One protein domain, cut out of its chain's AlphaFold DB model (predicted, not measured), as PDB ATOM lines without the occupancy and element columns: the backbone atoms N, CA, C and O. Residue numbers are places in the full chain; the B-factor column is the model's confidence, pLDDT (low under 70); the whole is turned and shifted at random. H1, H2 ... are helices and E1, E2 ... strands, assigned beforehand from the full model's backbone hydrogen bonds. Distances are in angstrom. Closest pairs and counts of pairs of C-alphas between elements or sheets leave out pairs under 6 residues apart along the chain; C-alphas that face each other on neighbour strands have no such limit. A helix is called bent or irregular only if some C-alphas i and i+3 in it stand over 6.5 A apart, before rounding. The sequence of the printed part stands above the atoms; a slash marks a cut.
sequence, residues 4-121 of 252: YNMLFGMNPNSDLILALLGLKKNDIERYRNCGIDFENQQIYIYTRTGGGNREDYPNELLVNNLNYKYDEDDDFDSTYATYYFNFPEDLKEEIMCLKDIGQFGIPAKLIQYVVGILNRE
ATOM      1  N   TYR A   4     -50.006  26.853  33.678       64.50
ATOM      2  CA  TYR A   4     -48.916  26.710  34.641       64.50
ATOM      3  C   TYR A   4     -49.141  27.591  35.879       64.50
ATOM      4  O   TYR A   4     -49.183  27.080  36.993       64.50
ATOM      5  N   ASN A   5     -49.389  28.893  35.698       67.44
ATOM      6  CA  ASN A   5     -49.604  29.807  36.827       67.44
ATOM      7  C   ASN A   5     -50.873  29.461  37.622       67.44
ATOM      8  O   ASN A   5     -50.956  29.781  38.803       67.44
ATOM      9  N   MET A   6     -51.864  28.821  36.993       55.66
ATOM     10  CA  MET A   6     -53.057  28.334  37.693       55.66
ATOM     11  C   MET A   6     -52.772  27.107  38.570       55.66
ATOM     12  O   MET A   6     -53.454  26.929  39.573       55.66
ATOM     13  N   LEU A   7     -51.797  26.270  38.201       55.94
ATOM     14  CA  LEU A   7     -51.442  25.050  38.935       55.94
ATOM     15  C   LEU A   7     -50.389  25.296  40.021       55.94
ATOM     16  O   LEU A   7     -50.508  24.750  41.113       55.94
ATOM     17  N   PHE A   8     -49.377  26.114  39.730       73.56
ATOM     18  CA  PHE A   8     -48.211  26.310  40.602       73.56
ATOM     19  C   PHE A   8     -48.207  27.660  41.326       73.56
ATOM     20  O   PHE A   8     -47.390  27.891  42.214       73.56
ATOM     21  N   GLY A   9     -49.126  28.555  40.961       75.12
ATOM     22  CA  GLY A   9     -49.115  29.929  41.436       75.12
ATOM     23  C   GLY A   9     -48.001  30.761  40.803       75.12
ATOM     24  O   GLY A   9     -47.275  30.338  39.905       75.12
ATOM     25  N   MET A  10     -47.915  32.004  41.254       84.50
ATOM     26  CA  MET A  10     -46.873  32.968  40.924       84.50
ATOM     27  C   MET A  10     -46.714  33.845  42.158       84.50
ATOM     28  O   MET A  10     -47.708  34.104  42.845       84.50
ATOM     29  N   ASN A  11     -45.497  34.294  42.454       86.44
ATOM     30  CA  ASN A  11     -45.285  35.227  43.547       86.44
ATOM     31  C   ASN A  11     -46.173  36.472  43.329       86.44
ATOM     32  O   ASN A  11     -46.081  37.111  42.281       86.44
ATOM     33  N   PRO A  12     -47.065  36.834  44.267       88.50
ATOM     34  CA  PRO A  12     -47.929  38.001  44.088       88.50
ATOM     35  C   PRO A  12     -47.134  39.313  44.025       88.50
ATOM     36  O   PRO A  12     -47.632  40.301  43.497       88.50
ATOM     37  N   ASN A  13     -45.891  39.311  44.518       91.38
ATOM     38  CA  ASN A  13     -44.998  40.465  44.538       91.38
ATOM     39  C   ASN A  13     -44.023  40.488  43.349       91.38
ATOM     40  O   ASN A  13     -43.047  41.236  43.389       91.38
ATOM     41  N   SER A  14     -44.254  39.681  42.304       94.25
ATOM     42  CA  SER A  14     -43.358  39.575  41.146       94.25
ATOM     43  C   SER A  14     -42.963  40.926  40.557       94.25
ATOM     44  O   SER A  14     -41.778  41.173  40.372       94.25
ATOM     45  N   ASP A  15     -43.924  41.818  40.311       94.19
ATOM     46  CA  ASP A  15     -43.640  43.113  39.680       94.19
ATOM     47  C   ASP A  15     -42.703  43.977  40.538       94.19
ATOM     48  O   ASP A  15     -41.820  44.644  40.004       94.19
ATOM     49  N   LEU A  16     -42.840  43.916  41.868       94.38
ATOM     50  CA  LEU A  16     -41.966  44.636  42.797       94.38
ATOM     51  C   LEU A  16     -40.555  44.042  42.802       94.38
ATOM     52  O   LEU A  16     -39.584  44.789  42.761       94.38
ATOM     53  N   ILE A  17     -40.443  42.712  42.835       96.56
ATOM     54  CA  ILE A  17     -39.154  42.005  42.878       96.56
ATOM     55  C   ILE A  17     -38.378  42.220  41.576       96.56
ATOM     56  O   ILE A  17     -37.188  42.511  41.616       96.56
ATOM     57  N   LEU A  18     -39.047  42.123  40.425       97.50
ATOM     58  CA  LEU A  18     -38.429  42.390  39.125       97.50
ATOM     59  C   LEU A  18     -37.978  43.849  39.004       97.50
ATOM     60  O   LEU A  18     -36.885  44.116  38.499       97.50
ATOM     61  N   ALA A  19     -38.771  44.783  39.536       97.19
ATOM     62  CA  ALA A  19     -38.421  46.195  39.530       97.19
ATOM     63  C   ALA A  19     -37.133  46.488  40.313       97.19
ATOM     64  O   ALA A  19     -36.427  47.416  39.936       97.19
ATOM     65  N   LEU A  20     -36.772  45.686  41.328       96.81
ATOM     66  CA  LEU A  20     -35.477  45.808  42.019       96.81
ATOM     67  C   LEU A  20     -34.286  45.624  41.070       96.81
ATOM     68  O   LEU A  20     -33.236  46.210  41.295       96.81
ATOM     69  N   LEU A  21     -34.452  44.845  40.001       97.19
ATOM     70  CA  LEU A  21     -33.434  44.625  38.970       97.19
ATOM     71  C   LEU A  21     -33.569  45.588  37.780       97.19
ATOM     72  O   LEU A  21     -32.861  45.429  36.785       97.19
ATOM     73  N   GLY A  22     -34.476  46.567  37.861       96.38
ATOM     74  CA  GLY A  22     -34.785  47.487  36.766       96.38
ATOM     75  C   GLY A  22     -35.652  46.876  35.660       96.38
ATOM     76  O   GLY A  22     -35.729  47.438  34.567       96.38
ATOM     77  N   LEU A  23     -36.298  45.738  35.925       97.06
ATOM     78  CA  LEU A  23     -37.029  44.951  34.932       97.06
ATOM     79  C   LEU A  23     -38.539  44.976  35.180       97.06
ATOM     80  O   LEU A  23     -39.014  45.069  36.313       97.06
ATOM     81  N   LYS A  24     -39.308  44.819  34.105       96.69
ATOM     82  CA  LYS A  24     -40.723  44.445  34.126       96.69
ATOM     83  C   LYS A  24     -40.887  43.019  33.607       96.69
ATOM     84  O   LYS A  24     -40.024  42.467  32.935       96.69
ATOM     85  N   LYS A  25     -42.035  42.402  33.882       95.12
ATOM     86  CA  LYS A  25     -42.318  41.017  33.476       95.12
ATOM     87  C   LYS A  25     -42.214  40.772  31.965       95.12
ATOM     88  O   LYS A  25     -41.802  39.697  31.549       95.12
ATOM     89  N   ASN A  26     -42.609  41.747  31.156       95.06
ATOM     90  CA  ASN A  26     -42.542  41.706  29.694       95.06
ATOM     91  C   ASN A  26     -41.133  41.955  29.128       95.06
ATOM     92  O   ASN A  26     -40.954  41.849  27.918       95.06
ATOM     93  N   ASP A  27     -40.150  42.250  29.982       96.56
ATOM     94  CA  ASP A  27     -38.730  42.232  29.616       96.56
ATOM     95  C   ASP A  27     -38.152  40.802  29.674       96.56
ATOM     96  O   ASP A  27     -36.995  40.590  29.323       96.56
ATOM     97  N   ILE A  28     -38.937  39.820  30.144       96.81
ATOM     98  CA  ILE A  28     -38.473  38.464  30.444       96.81
ATOM     99  C   ILE A  28     -39.217  37.448  29.588       96.81
ATOM    100  O   ILE A  28     -40.436  37.255  29.697       96.81
ATOM    101  N   GLU A  29     -38.465  36.723  28.777       95.31
ATOM    102  CA  GLU A  29     -39.002  35.694  27.911       95.31
ATOM    103  C   GLU A  29     -39.455  34.491  28.732       95.31
ATOM    104  O   GLU A  29     -38.753  33.971  29.602       95.31
ATOM    105  N   ARG A  30     -40.682  34.038  28.454       93.94
ATOM    106  CA  ARG A  30     -41.296  32.855  29.081       93.94
ATOM    107  C   ARG A  30     -41.182  32.848  30.612       93.94
ATOM    108  O   ARG A  30     -41.077  31.774  31.212       93.94
ATOM    109  N   TYR A  31     -41.305  34.023  31.232       95.31
ATOM    110  CA  TYR A  31     -41.336  34.210  32.682       95.31
ATOM    111  C   TYR A  31     -42.276  33.220  33.390       95.31
ATOM    112  O   TYR A  31     -43.396  32.953  32.925       95.31
ATOM    113  N   ARG A  32     -41.841  32.689  34.538       94.44
ATOM    114  CA  ARG A  32     -42.646  31.807  35.395       94.44
ATOM    115  C   ARG A  32     -42.815  32.377  36.791       94.44
ATOM    116  O   ARG A  32     -43.954  32.544  37.223       94.44
ATOM    117  N   ASN A  33     -41.714  32.676  37.471       95.56
ATOM    118  CA  ASN A  33     -41.744  33.155  38.847       95.56
ATOM    119  C   ASN A  33     -40.463  33.923  39.209       95.56
ATOM    120  O   ASN A  33     -39.500  33.919  38.449       95.56
ATOM    121  N   CYS A  34     -40.439  34.573  40.370       96.88
ATOM    122  CA  CYS A  34     -39.225  35.141  40.951       96.88
ATOM    123  C   CYS A  34     -39.324  35.220  42.478       96.88
ATOM    124  O   CYS A  34     -40.415  35.148  43.059       96.88
ATOM    125  N   GLY A  35     -38.183  35.413  43.130       96.25
ATOM    126  CA  GLY A  35     -38.114  35.555  44.577       96.25
ATOM    127  C   GLY A  35     -36.835  36.227  45.047       96.25
ATOM    128  O   GLY A  35     -35.943  36.534  44.258       96.25
ATOM    129  N   ILE A  36     -36.789  36.466  46.355       95.88
ATOM    130  CA  ILE A  36     -35.631  37.012  47.057       95.88
ATOM    131  C   ILE A  36     -35.121  35.927  48.001       95.88
ATOM    132  O   ILE A  36     -35.873  35.424  48.836       95.88
ATOM    133  N   ASP A  37     -33.850  35.588  47.866       95.75
ATOM    134  CA  ASP A  37     -33.092  34.800  48.823       95.75
ATOM    135  C   ASP A  37     -32.308  35.761  49.726       95.75
ATOM    136  O   ASP A  37     -31.277  36.318  49.346       95.75
ATOM    137  N   PHE A  38     -32.822  35.985  50.936       93.62
ATOM    138  CA  PHE A  38     -32.187  36.867  51.916       93.62
ATOM    139  C   PHE A  38     -30.943  36.261  52.573       93.62
ATOM    140  O   PHE A  38     -30.151  37.007  53.147       93.62
ATOM    141  N   GLU A  39     -30.777  34.937  52.544       93.12
ATOM    142  CA  GLU A  39     -29.618  34.269  53.143       93.12
ATOM    143  C   GLU A  39     -28.400  34.446  52.240       93.12
ATOM    144  O   GLU A  39     -27.342  34.881  52.697       93.12
ATOM    145  N   ASN A  40     -28.592  34.218  50.940       94.06
ATOM    146  CA  ASN A  40     -27.556  34.389  49.926       94.06
ATOM    147  C   ASN A  40     -27.513  35.800  49.314       94.06
ATOM    148  O   ASN A  40     -26.661  36.055  48.458       94.06
ATOM    149  N   GLN A  41     -28.406  36.700  49.750       95.62
ATOM    150  CA  GLN A  41     -28.566  38.084  49.273       95.62
ATOM    151  C   GLN A  41     -28.705  38.168  47.749       95.62
ATOM    152  O   GLN A  41     -27.996  38.914  47.069       95.62
ATOM    153  N   GLN A  42     -29.606  37.344  47.219       97.06
ATOM    154  CA  GLN A  42     -29.817  37.174  45.789       97.06
ATOM    155  C   GLN A  42     -31.280  37.329  45.408       97.06
ATOM    156  O   GLN A  42     -32.193  37.043  46.182       97.06
ATOM    157  N   ILE A  43     -31.501  37.763  44.178       98.00
ATOM    158  CA  ILE A  43     -32.796  37.692  43.515       98.00
ATOM    159  C   ILE A  43     -32.694  36.571  42.493       98.00
ATOM    160  O   ILE A  43     -31.696  36.479  41.783       98.00
ATOM    161  N   TYR A  44     -33.713  35.723  42.410       98.00
ATOM    162  CA  TYR A  44     -33.778  34.679  41.394       98.00
ATOM    163  C   TYR A  44     -35.000  34.867  40.501       98.00
ATOM    164  O   TYR A  44     -36.078  35.264  40.960       98.00
ATOM    165  N   ILE A  45     -34.840  34.565  39.216       98.25
ATOM    166  CA  ILE A  45     -35.901  34.586  38.211       98.25
ATOM    167  C   ILE A  45     -35.987  33.200  37.586       98.25
ATOM    168  O   ILE A  45     -35.041  32.729  36.964       98.25
ATOM    169  N   TYR A  46     -37.148  32.571  37.727       97.06
ATOM    170  CA  TYR A  46     -37.455  31.274  37.145       97.06
ATOM    171  C   TYR A  46     -38.197  31.449  35.821       97.06
ATOM    172  O   TYR A  46     -39.202  32.172  35.726       97.06
ATOM    173  N   THR A  47     -37.716  30.765  34.792       96.94
ATOM    174  CA  THR A  47     -38.178  30.895  33.407       96.94
ATOM    175  C   THR A  47     -38.329  29.522  32.764       96.94
ATOM    176  O   THR A  47     -37.799  28.530  33.254       96.94
ATOM    177  N   ARG A  48     -39.044  29.456  31.636       96.00
ATOM    178  CA  ARG A  48     -39.058  28.263  30.777       96.00
ATOM    179  C   ARG A  48     -38.201  28.474  29.532       96.00
ATOM    180  O   ARG A  48     -38.719  28.397  28.417       96.00
ATOM    181  N   THR A  49     -36.938  28.828  29.740       96.50
ATOM    182  CA  THR A  49     -35.953  29.066  28.674       96.50
ATOM    183  C   THR A  49     -34.715  28.185  28.810       96.50
ATOM    184  O   THR A  49     -33.709  28.474  28.181       96.50
ATOM    185  N   GLY A  50     -34.782  27.103  29.592       95.56
ATOM    186  CA  GLY A  50     -33.664  26.177  29.761       95.56
ATOM    187  C   GLY A  50     -33.462  25.233  28.575       95.56
ATOM    188  O   GLY A  50     -34.352  25.069  27.717       95.56
ATOM    189  N   GLY A  51     -32.293  24.593  28.547       93.38
ATOM    190  CA  GLY A  51     -31.950  23.532  27.609       93.38
ATOM    191  C   GLY A  51     -32.080  23.986  26.158       93.38
ATOM    192  O   GLY A  51     -31.605  25.053  25.775       93.38
ATOM    193  N   GLY A  52     -32.786  23.199  25.342       92.25
ATOM    194  CA  GLY A  52     -33.005  23.516  23.927       92.25
ATOM    195  C   GLY A  52     -33.792  24.807  23.662       92.25
ATOM    196  O   GLY A  52     -33.824  25.258  22.528       92.25
ATOM    197  N   ASN A  53     -34.416  25.422  24.676       93.75
ATOM    198  CA  ASN A  53     -35.134  26.690  24.500       93.75
ATOM    199  C   ASN A  53     -34.216  27.919  24.553       93.75
ATOM    200  O   ASN A  53     -34.683  29.007  24.236       93.75
ATOM    201  N   ARG A  54     -32.952  27.772  24.976       92.56
ATOM    202  CA  ARG A  54     -32.015  28.897  25.137       92.56
ATOM    203  C   ARG A  54     -31.700  29.605  23.822       92.56
ATOM    204  O   ARG A  54     -31.443  30.800  23.833       92.56
ATOM    205  N   GLU A  55     -31.714  28.874  22.708       92.12
ATOM    206  CA  GLU A  55     -31.464  29.436  21.375       92.12
ATOM    207  C   GLU A  55     -32.626  30.326  20.911       92.12
ATOM    208  O   GLU A  55     -32.404  31.442  20.452       92.12
ATOM    209  N   ASP A  56     -33.864  29.859  21.097       93.94
ATOM    210  CA  ASP A  56     -35.071  30.591  20.694       93.94
ATOM    211  C   ASP A  56     -35.448  31.723  21.667       93.94
ATOM    212  O   ASP A  56     -36.144  32.660  21.281       93.94
ATOM    213  N   TYR A  57     -35.041  31.601  22.935       93.25
ATOM    214  CA  TYR A  57     -35.388  32.517  24.026       93.25
ATOM    215  C   TYR A  57     -34.156  32.802  24.902       93.25
ATOM    216  O   TYR A  57     -34.063  32.302  26.032       93.25
ATOM    217  N   PRO A  58     -33.178  33.565  24.389       93.50
ATOM    218  CA  PRO A  58     -31.892  33.771  25.049       93.50
ATOM    219  C   PRO A  58     -31.973  34.585  26.345       93.50
ATOM    220  O   PRO A  58     -31.034  34.535  27.141       93.50
ATOM    221  N   ASN A  59     -33.062  35.329  26.588       95.75
ATOM    222  CA  ASN A  59     -33.197  36.218  27.745       95.75
ATOM    223  C   ASN A  59     -31.999  37.187  27.884       95.75
ATOM    224  O   ASN A  59     -31.454  37.391  28.970       95.75
ATOM    225  N   GLU A  60     -31.586  37.819  26.780       95.94
ATOM    226  CA  GLU A  60     -30.394  38.684  26.737       95.94
ATOM    227  C   GLU A  60     -30.422  39.813  27.778       95.94
ATOM    228  O   GLU A  60     -29.384  40.163  28.336       95.94
ATOM    229  N   LEU A  61     -31.600  40.367  28.085       95.69
ATOM    230  CA  LEU A  61     -31.754  41.400  29.117       95.69
ATOM    231  C   LEU A  61     -31.420  40.893  30.526       95.69
ATOM    232  O   LEU A  61     -30.956  41.673  31.356       95.69
ATOM    233  N   LEU A  62     -31.644  39.603  30.797       97.56
ATOM    234  CA  LEU A  62     -31.266  38.982  32.064       97.56
ATOM    235  C   LEU A  62     -29.752  38.802  32.139       97.56
ATOM    236  O   LEU A  62     -29.136  39.249  33.101       97.56
ATOM    237  N   VAL A  63     -29.149  38.202  31.111       96.81
ATOM    238  CA  VAL A  63     -27.708  37.888  31.092       96.81
ATOM    239  C   VAL A  63     -26.849  39.156  31.049       96.81
ATOM    240  O   VAL A  63     -25.782  39.205  31.654       96.81
ATOM    241  N   ASN A  64     -27.327  40.213  30.386       97.62
ATOM    242  CA  ASN A  64     -26.639  41.505  30.319       97.62
ATOM    243  C   ASN A  64     -26.971  42.442  31.496       97.62
ATOM    244  O   ASN A  64     -26.513  43.588  31.513       97.62
ATOM    245  N   ASN A  65     -27.781  42.010  32.470       97.62
ATOM    246  CA  ASN A  65     -28.090  42.830  33.639       97.62
ATOM    247  C   ASN A  65     -26.825  43.049  34.483       97.62
ATOM    248  O   ASN A  65     -26.079  42.111  34.746       97.62
ATOM    249  N   LEU A  66     -26.616  44.270  34.986       97.12
ATOM    250  CA  LEU A  66     -25.440  44.605  35.801       97.12
ATOM    251  C   LEU A  66     -25.296  43.718  37.049       97.12
ATOM    252  O   LEU A  66     -24.185  43.459  37.502       97.12
ATOM    253  N   ASN A  67     -26.419  43.260  37.602       97.81
ATOM    254  CA  ASN A  67     -26.445  42.455  38.816       97.81
ATOM    255  C   ASN A  67     -26.436  40.949  38.535       97.81
ATOM    256  O   ASN A  67     -26.494  40.161  39.480       97.81
ATOM    257  N   TYR A  68     -26.399  40.537  37.265       98.38
ATOM    258  CA  TYR A  68     -26.388  39.135  36.871       98.38
ATOM    259  C   TYR A  68     -25.174  38.405  37.458       98.38
ATOM    260  O   TYR A  68     -24.053  38.913  37.433       98.38
ATOM    261  N   LYS A  69     -25.405  37.214  38.019       97.94
ATOM    262  CA  LYS A  69     -24.367  36.409  38.667       97.94
ATOM    263  C   LYS A  69     -24.075  35.138  37.879       97.94
ATOM    264  O   LYS A  69     -22.929  34.907  37.505       97.94
ATOM    265  N   TYR A  70     -25.095  34.310  37.684       98.00
ATOM    266  CA  TYR A  70     -25.057  33.086  36.887       98.00
ATOM    267  C   TYR A  70     -26.487  32.590  36.649       98.00
ATOM    268  O   TYR A  70     -27.444  33.103  37.239       98.00
ATOM    269  N   ASP A  71     -26.623  31.572  35.815       97.81
ATOM    270  CA  ASP A  71     -27.871  30.882  35.555       97.81
ATOM    271  C   ASP A  71     -27.623  29.377  35.425       97.81
ATOM    272  O   ASP A  71     -26.505  28.942  35.138       97.81
ATOM    273  N   GLU A  72     -28.653  28.580  35.678       97.25
ATOM    274  CA  GLU A  72     -28.588  27.122  35.588       97.25
ATOM    275  C   GLU A  72     -29.904  26.552  35.053       97.25
ATOM    276  O   GLU A  72     -30.981  27.111  35.290       97.25
ATOM    277  N   ASP A  73     -29.810  25.451  34.306       96.75
ATOM    278  CA  ASP A  73     -30.979  24.663  33.916       96.75
ATOM    279  C   ASP A  73     -31.482  23.853  35.116       96.75
ATOM    280  O   ASP A  73     -30.704  23.422  35.963       96.75
ATOM    281  N   ASP A  74     -32.791  23.639  35.179       93.75
ATOM    282  CA  ASP A  74     -33.408  22.810  36.211       93.75
ATOM    283  C   ASP A  74     -33.061  21.324  35.996       93.75
ATOM    284  O   ASP A  74     -33.233  20.778  34.901       93.75
ATOM    285  N   ASP A  75     -32.580  20.662  37.051       93.00
ATOM    286  CA  ASP A  75     -32.128  19.264  37.001       93.00
ATOM    287  C   ASP A  75     -33.257  18.264  36.695       93.00
ATOM    288  O   ASP A  75     -33.006  17.175  36.171       93.00
ATOM    289  N   PHE A  76     -34.504  18.592  37.046       91.88
ATOM    290  CA  PHE A  76     -35.657  17.718  36.838       91.88
ATOM    291  C   PHE A  76     -36.311  17.951  35.473       91.88
ATOM    292  O   PHE A  76     -36.692  16.994  34.795       91.88
ATOM    293  N   ASP A  77     -36.441  19.212  35.062       93.12
ATOM    294  CA  ASP A  77     -36.953  19.597  33.748       93.12
ATOM    295  C   ASP A  77     -36.068  20.680  33.134       93.12
ATOM    296  O   ASP A  77     -36.323  21.877  33.277       93.12
ATOM    297  N   SER A  78     -35.083  20.244  32.346       93.69
ATOM    298  CA  SER A  78     -34.122  21.126  31.681       93.69
ATOM    299  C   SER A  78     -34.748  22.110  30.694       93.69
ATOM    300  O   SER A  78     -34.040  22.937  30.138       93.69
ATOM    301  N   THR A  79     -36.067  22.082  30.454       95.31
ATOM    302  CA  THR A  79     -36.746  23.168  29.728       95.31
ATOM    303  C   THR A  79     -36.917  24.439  30.563       95.31
ATOM    304  O   THR A  79     -37.302  25.483  30.021       95.31
ATOM    305  N   TYR A  80     -36.632  24.378  31.863       96.50
ATOM    306  CA  TYR A  80     -36.632  25.511  32.778       96.50
ATOM    307  C   TYR A  80     -35.216  25.931  33.155       96.50
ATOM    308  O   TYR A  80     -34.298  25.119  33.166       96.50
ATOM    309  N   ALA A  81     -35.067  27.219  33.459       97.62
ATOM    310  CA  ALA A  81     -33.816  27.802  33.918       97.62
ATOM    311  C   ALA A  81     -34.073  28.841  35.012       97.62
ATOM    312  O   ALA A  81     -35.070  29.582  34.963       97.62
ATOM    313  N   THR A  82     -33.152  28.908  35.971       98.19
ATOM    314  CA  THR A  82     -33.131  29.918  37.033       98.19
ATOM    315  C   THR A  82     -31.949  30.851  36.824       98.19
ATOM    316  O   THR A  82     -30.808  30.409  36.766       98.19
ATOM    317  N   TYR A  83     -32.230  32.149  36.742       98.50
ATOM    318  CA  TYR A  83     -31.227  33.207  36.657       98.50
ATOM    319  C   TYR A  83     -31.066  33.850  38.031       98.50
ATOM    320  O   TYR A  83     -32.063  34.267  38.627       98.50
ATOM    321  N   TYR A  84     -29.831  33.956  38.515       98.56
ATOM    322  CA  TYR A  84     -29.500  34.514  39.821       98.56
ATOM    323  C   TYR A  84     -28.794  35.858  39.680       98.56
ATOM    324  O   TYR A  84     -27.880  36.035  38.871       98.56
ATOM    325  N   PHE A  85     -29.198  36.799  40.524       98.62
ATOM    326  CA  PHE A  85     -28.711  38.168  40.542       98.62
ATOM    327  C   PHE A  85     -28.278  38.534  41.955       98.62
ATOM    328  O   PHE A  85     -28.951  38.183  42.925       98.62
ATOM    329  N   ASN A  86     -27.185  39.275  42.080       98.31
ATOM    330  CA  ASN A  86     -26.864  39.949  43.334       98.31
ATOM    331  C   ASN A  86     -27.892  41.059  43.604       98.31
ATOM    332  O   ASN A  86     -28.555  41.551  42.689       98.31
ATOM    333  N   PHE A  87     -28.019  41.490  44.856       97.56
ATOM    334  CA  PHE A  87     -28.727  42.741  45.124       97.56
ATOM    335  C   PHE A  87     -28.002  43.911  44.443       97.56
ATOM    336  O   PHE A  87     -26.770  43.953  44.500       97.56
ATOM    337  N   PRO A  88     -28.730  44.866  43.836       96.62
ATOM    338  CA  PRO A  88     -28.129  46.118  43.398       96.62
ATOM    339  C   PRO A  88     -27.428  46.789  44.576       96.62
ATOM    340  O   PRO A  88     -28.050  46.991  45.621       96.62
ATOM    341  N   GLU A  89     -26.151  47.134  44.408       94.50
ATOM    342  CA  GLU A  89     -25.309  47.620  45.511       94.50
ATOM    343  C   GLU A  89     -25.935  48.842  46.205       94.50
ATOM    344  O   GLU A  89     -26.044  48.880  47.429       94.50
ATOM    345  N   ASP A  90     -26.484  49.772  45.417       93.75
ATOM    346  CA  ASP A  90     -27.128  50.997  45.906       93.75
ATOM    347  C   ASP A  90     -28.461  50.771  46.638       93.75
ATOM    348  O   ASP A  90     -28.994  51.719  47.215       93.75
ATOM    349  N   LEU A  91     -29.039  49.567  46.591       95.50
ATOM    350  CA  LEU A  91     -30.330  49.229  47.213       95.50
ATOM    351  C   LEU A  91     -30.229  48.093  48.229       95.50
ATOM    352  O   LEU A  91     -31.243  47.651  48.775       95.50
ATOM    353  N   LYS A  92     -29.025  47.568  48.454       95.56
ATOM    354  CA  LYS A  92     -28.804  46.349  49.226       95.56
ATOM    355  C   LYS A  92     -29.375  46.443  50.638       95.56
ATOM    356  O   LYS A  92     -30.074  45.532  51.078       95.56
ATOM    357  N   GLU A  93     -29.109  47.544  51.335       95.38
ATOM    358  CA  GLU A  93     -29.606  47.780  52.694       95.38
ATOM    359  C   GLU A  93     -31.132  47.888  52.716       95.38
ATOM    360  O   GLU A  93     -31.792  47.276  53.558       95.38
ATOM    361  N   GLU A  94     -31.712  48.601  51.751       95.88
ATOM    362  CA  GLU A  94     -33.152  48.782  51.669       95.88
ATOM    363  C   GLU A  94     -33.895  47.487  51.327       95.88
ATOM    364  O   GLU A  94     -34.983  47.242  51.852       95.88
ATOM    365  N   ILE A  95     -33.314  46.637  50.477       95.50
ATOM    366  CA  ILE A  95     -33.862  45.311  50.177       95.50
ATOM    367  C   ILE A  95     -33.839  44.448  51.440       95.50
ATOM    368  O   ILE A  95     -34.827  43.778  51.725       95.50
ATOM    369  N   MET A  96     -32.771  44.499  52.244       94.75
ATOM    370  CA  MET A  96     -32.686  43.727  53.491       94.75
ATOM    371  C   MET A  96     -33.779  44.090  54.506       94.75
ATOM    372  O   MET A  96     -34.206  43.217  55.265       94.75
ATOM    373  N   CYS A  97     -34.307  45.321  54.486       93.31
ATOM    374  CA  CYS A  97     -35.461  45.700  55.309       93.31
ATOM    375  C   CYS A  97     -36.724  44.882  54.988       93.31
ATOM    376  O   CYS A  97     -37.563  44.687  55.866       93.31
ATOM    377  N   LEU A  98     -36.854  44.341  53.768       91.38
ATOM    378  CA  LEU A  98     -37.996  43.506  53.379       91.38
ATOM    379  C   LEU A  98     -38.051  42.162  54.122       91.38
ATOM    380  O   LEU A  98     -39.098  41.514  54.108       91.38
ATOM    381  N   LYS A  99     -36.963  41.745  54.787       92.12
ATOM    382  CA  LYS A  99     -36.930  40.522  55.605       92.12
ATOM    383  C   LYS A  99     -37.861  40.611  56.820       92.12
ATOM    384  O   LYS A  99     -38.439  39.601  57.212       92.12
ATOM    385  N   ASP A 100     -38.007  41.804  57.396       89.44
ATOM    386  CA  ASP A 100     -38.936  42.080  58.495       89.44
ATOM    387  C   ASP A 100     -39.520  43.492  58.360       89.44
ATOM    388  O   ASP A 100     -39.096  44.460  58.996       89.44
ATOM    389  N   ILE A 101     -40.535  43.606  57.505       88.69
ATOM    390  CA  ILE A 101     -41.239  44.869  57.253       88.69
ATOM    391  C   ILE A 101     -41.913  45.397  58.532       88.69
ATOM    392  O   ILE A 101     -42.078  46.605  58.679       88.69
ATOM    393  N   GLY A 102     -42.303  44.522  59.466       91.81
ATOM    394  CA  GLY A 102     -42.930  44.934  60.724       91.81
ATOM    395  C   GLY A 102     -41.963  45.696  61.624       91.81
ATOM    396  O   GLY A 102     -42.348  46.691  62.239       91.81
ATOM    397  N   GLN A 103     -40.703  45.259  61.661       94.19
ATOM    398  CA  GLN A 103     -39.641  45.919  62.412       94.19
ATOM    399  C   GLN A 103     -39.068  47.142  61.681       94.19
ATOM    400  O   GLN A 103     -38.874  48.188  62.301       94.19
ATOM    401  N   PHE A 104     -38.754  47.011  60.390       91.94
ATOM    402  CA  PHE A 104     -37.974  48.013  59.650       91.94
ATOM    403  C   PHE A 104     -38.827  48.993  58.838       91.94
ATOM    404  O   PHE A 104     -38.329  50.028  58.395       91.94
ATOM    405  N   GLY A 105     -40.111  48.691  58.645       92.25
ATOM    406  CA  GLY A 105     -40.947  49.392  57.682       92.25
ATOM    407  C   GLY A 105     -40.478  49.164  56.243       92.25
ATOM    408  O   GLY A 105     -39.622  48.326  55.958       92.25
ATOM    409  N   ILE A 106     -41.062  49.922  55.314       92.69
ATOM    410  CA  ILE A 106     -40.646  49.913  53.911       92.69
ATOM    411  C   ILE A 106     -39.831  51.183  53.636       92.69
ATOM    412  O   ILE A 106     -40.379  52.283  53.761       92.69
ATOM    413  N   PRO A 107     -38.549  51.071  53.240       95.00
ATOM    414  CA  PRO A 107     -37.721  52.238  52.965       95.00
ATOM    415  C   PRO A 107     -38.277  53.092  51.820       95.00
ATOM    416  O   PRO A 107     -38.596  52.592  50.740       95.00
ATOM    417  N   ALA A 108     -38.337  54.411  52.020       95.75
ATOM    418  CA  ALA A 108     -38.857  55.338  51.012       95.75
ATOM    419  C   ALA A 108     -38.040  55.309  49.708       95.75
ATOM    420  O   ALA A 108     -38.620  55.348  48.625       95.75
ATOM    421  N   LYS A 109     -36.710  55.185  49.809       95.75
ATOM    422  CA  LYS A 109     -35.805  55.079  48.654       95.75
ATOM    423  C   LYS A 109     -36.117  53.850  47.793       95.75
ATOM    424  O   LYS A 109     -36.174  53.971  46.573       95.75
ATOM    425  N   LEU A 110     -36.410  52.707  48.418       94.56
ATOM    426  CA  LEU A 110     -36.820  51.487  47.718       94.56
ATOM    427  C   LEU A 110     -38.109  51.704  46.927       94.56
ATOM    428  O   LEU A 110     -38.192  51.355  45.754       94.56
ATOM    429  N   ILE A 111     -39.106  52.322  47.564       95.19
ATOM    430  CA  ILE A 111     -40.393  52.601  46.922       95.19
ATOM    431  C   ILE A 111     -40.229  53.585  45.771       95.19
ATOM    432  O   ILE A 111     -40.778  53.351  44.700       95.19
ATOM    433  N   GLN A 112     -39.451  54.651  45.954       96.56
ATOM    434  CA  GLN A 112     -39.161  55.608  44.885       96.56
ATOM    435  C   GLN A 112     -38.486  54.930  43.691       96.56
ATOM    436  O   GLN A 112     -38.886  55.175  42.554       96.56
ATOM    437  N   TYR A 113     -37.524  54.042  43.947       96.12
ATOM    438  CA  TYR A 113     -36.859  53.272  42.901       96.12
ATOM    439  C   TYR A 113     -37.847  52.376  42.143       96.12
ATOM    440  O   TYR A 113     -37.980  52.492  40.926       96.12
ATOM    441  N   VAL A 114     -38.605  51.544  42.863       95.44
ATOM    442  CA  VAL A 114     -39.584  50.622  42.267       95.44
ATOM    443  C   VAL A 114     -40.641  51.378  41.463       95.44
ATOM    444  O   VAL A 114     -40.921  51.018  40.322       95.44
ATOM    445  N   VAL A 115     -41.198  52.458  42.013       96.00
ATOM    446  CA  VAL A 115     -42.176  53.301  41.312       96.00
ATOM    447  C   VAL A 115     -41.571  53.911  40.050       96.00
ATOM    448  O   VAL A 115     -42.249  53.951  39.025       96.00
ATOM    449  N   GLY A 116     -40.305  54.335  40.089       96.75
ATOM    450  CA  GLY A 116     -39.589  54.836  38.915       96.75
ATOM    451  C   GLY A 116     -39.501  53.805  37.788       96.75
ATOM    452  O   GLY A 116     -39.744  54.143  36.633       96.75
ATOM    453  N   ILE A 117     -39.236  52.538  38.114       95.88
ATOM    454  CA  ILE A 117     -39.187  51.451  37.124       95.88
ATOM    455  C   ILE A 117     -40.582  51.102  36.600       95.88
ATOM    456  O   ILE A 117     -40.781  50.983  35.387       95.88
ATOM    457  N   LEU A 118     -41.573  50.971  37.486       94.06
ATOM    458  CA  LEU A 118     -42.941  50.629  37.090       94.06
ATOM    459  C   LEU A 118     -43.566  51.718  36.203       94.06
ATOM    460  O   LEU A 118     -44.230  51.392  35.217       94.06
ATOM    461  N   ASN A 119     -43.266  52.987  36.490       95.44
ATOM    462  CA  ASN A 119     -43.740  54.151  35.742       95.44
ATOM    463  C   ASN A 119     -42.722  54.689  34.724       95.44
ATOM    464  O   ASN A 119     -42.852  55.833  34.293       95.44
ATOM    465  N   ARG A 120     -41.713  53.893  34.336       94.44
ATOM    466  CA  ARG A 120     -40.775  54.279  33.271       94.44
ATOM    467  C   ARG A 120     -41.528  54.641  31.989       94.44
ATOM    468  O   ARG A 120     -42.600  54.085  31.728       94.44
ATOM    469  N   GLU A 121     -40.923  55.496  31.166       96.19
ATOM    470  CA  GLU A 121     -41.421  55.773  29.815       96.19
ATOM    471  C   GLU A 121     -41.629  54.451  29.051       96.19
ATOM    472  O   GLU A 121     -40.680  53.666  28.929       96.19
TER     473      GLU A 121
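This is residues 4 to 121 of the 252 residues of an uncharacterized protein of Crenarchaeota archaeon (UniProt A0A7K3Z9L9). A twisted wall of four antiparallel strands has H2 packed over its E1 side, and H5 packs on H2 away from the sheet. H4 touches H5 and stands by the end of the sheet where E1 and E4 finish, while the long loop of residues 48 to 59 lies toward the opposite end and the short H1 only grazes the sheet by E1. The printed part has 118 residues, with five named helices and four named strands in the order H1 H2 E1 E2 H3 E3 E4 H4 H5; the sheet's order is E1 - E2 - E4 - E3, and the class is mixed, helices and strands. It is compact, with a radius of gyration of the C-alphas of 14.5 A and spans of 43 by 30 by 27 A.

H1 is residues 4 to 8, 6.0 A long, from C-alpha 4 at (-48.916, 26.710, 34.641). H2 is residues 14 to 20, 10.1 A. E1, residues 31 to 37, measures 18.1 A, and E2, residues 42 to 47, 16.2 A. H3 is residues 60 to 63, 5.2 A. E3, residues 68 to 73, measures 15.5 A, and E4, residues 81 to 86, 16.9 A. H4, residues 89 to 104, spans 19.0 A; it has a kink of 59 degrees near residue 98 and is irregular, with C-alphas 99 and 102 lying 9.0 A apart. H5, residues 108 to 118, spans 15.3 A and ends at C-alpha 118, (-42.941, 50.629, 37.090).

E1 and E2 are a hairpin, with N 35 and O 44 at 3.0 A. Between E2 and E4, N 45 and O 83 are 2.9 A apart. E3 and E4 form another hairpin, with N 84 and O 70 at 2.8 A. E2, H3 and E3 make a split strand-helix-strand unit, two strands running the same way with E4 between them, and its crossover is right-handed. H2 is on the sheet at a height of 8.5 A, over E1, slantwise at 51 degrees on the local plane; the closest C-alphas are those of Ser 14 and Cys 34, 6.1 A. H2 touches H5, with Ala 19 and Val 114 the closest C-alphas at 5.3 A, opposite ways at a tilt of 68 degrees, only just steep. H4 touches H5 with residues 91 to 95 alone, the closest C-alphas being those of Glu 94 and Leu 110, 6.0 A, at a steep tilt of 66 degrees. H3 and H4 only graze the sheet, and H5 is not on it. In H1, H2 and H5 every O i to N i+4 pair is within hydrogen-bond range, in H4 4 of 12, beside 9 of 13 O i to N i+3 pairs; H3 is too short for an O i to N i+4 pair.

The C-alphas of Gly 52 and Gln 103, the two farthest apart, are 45.0 A from each other. The printed part has no cut, and its one long link, of 12 residues, joins E2 to H3. Mean pLDDT of the printed part is 93.6; residues 4 to 7 are under 70.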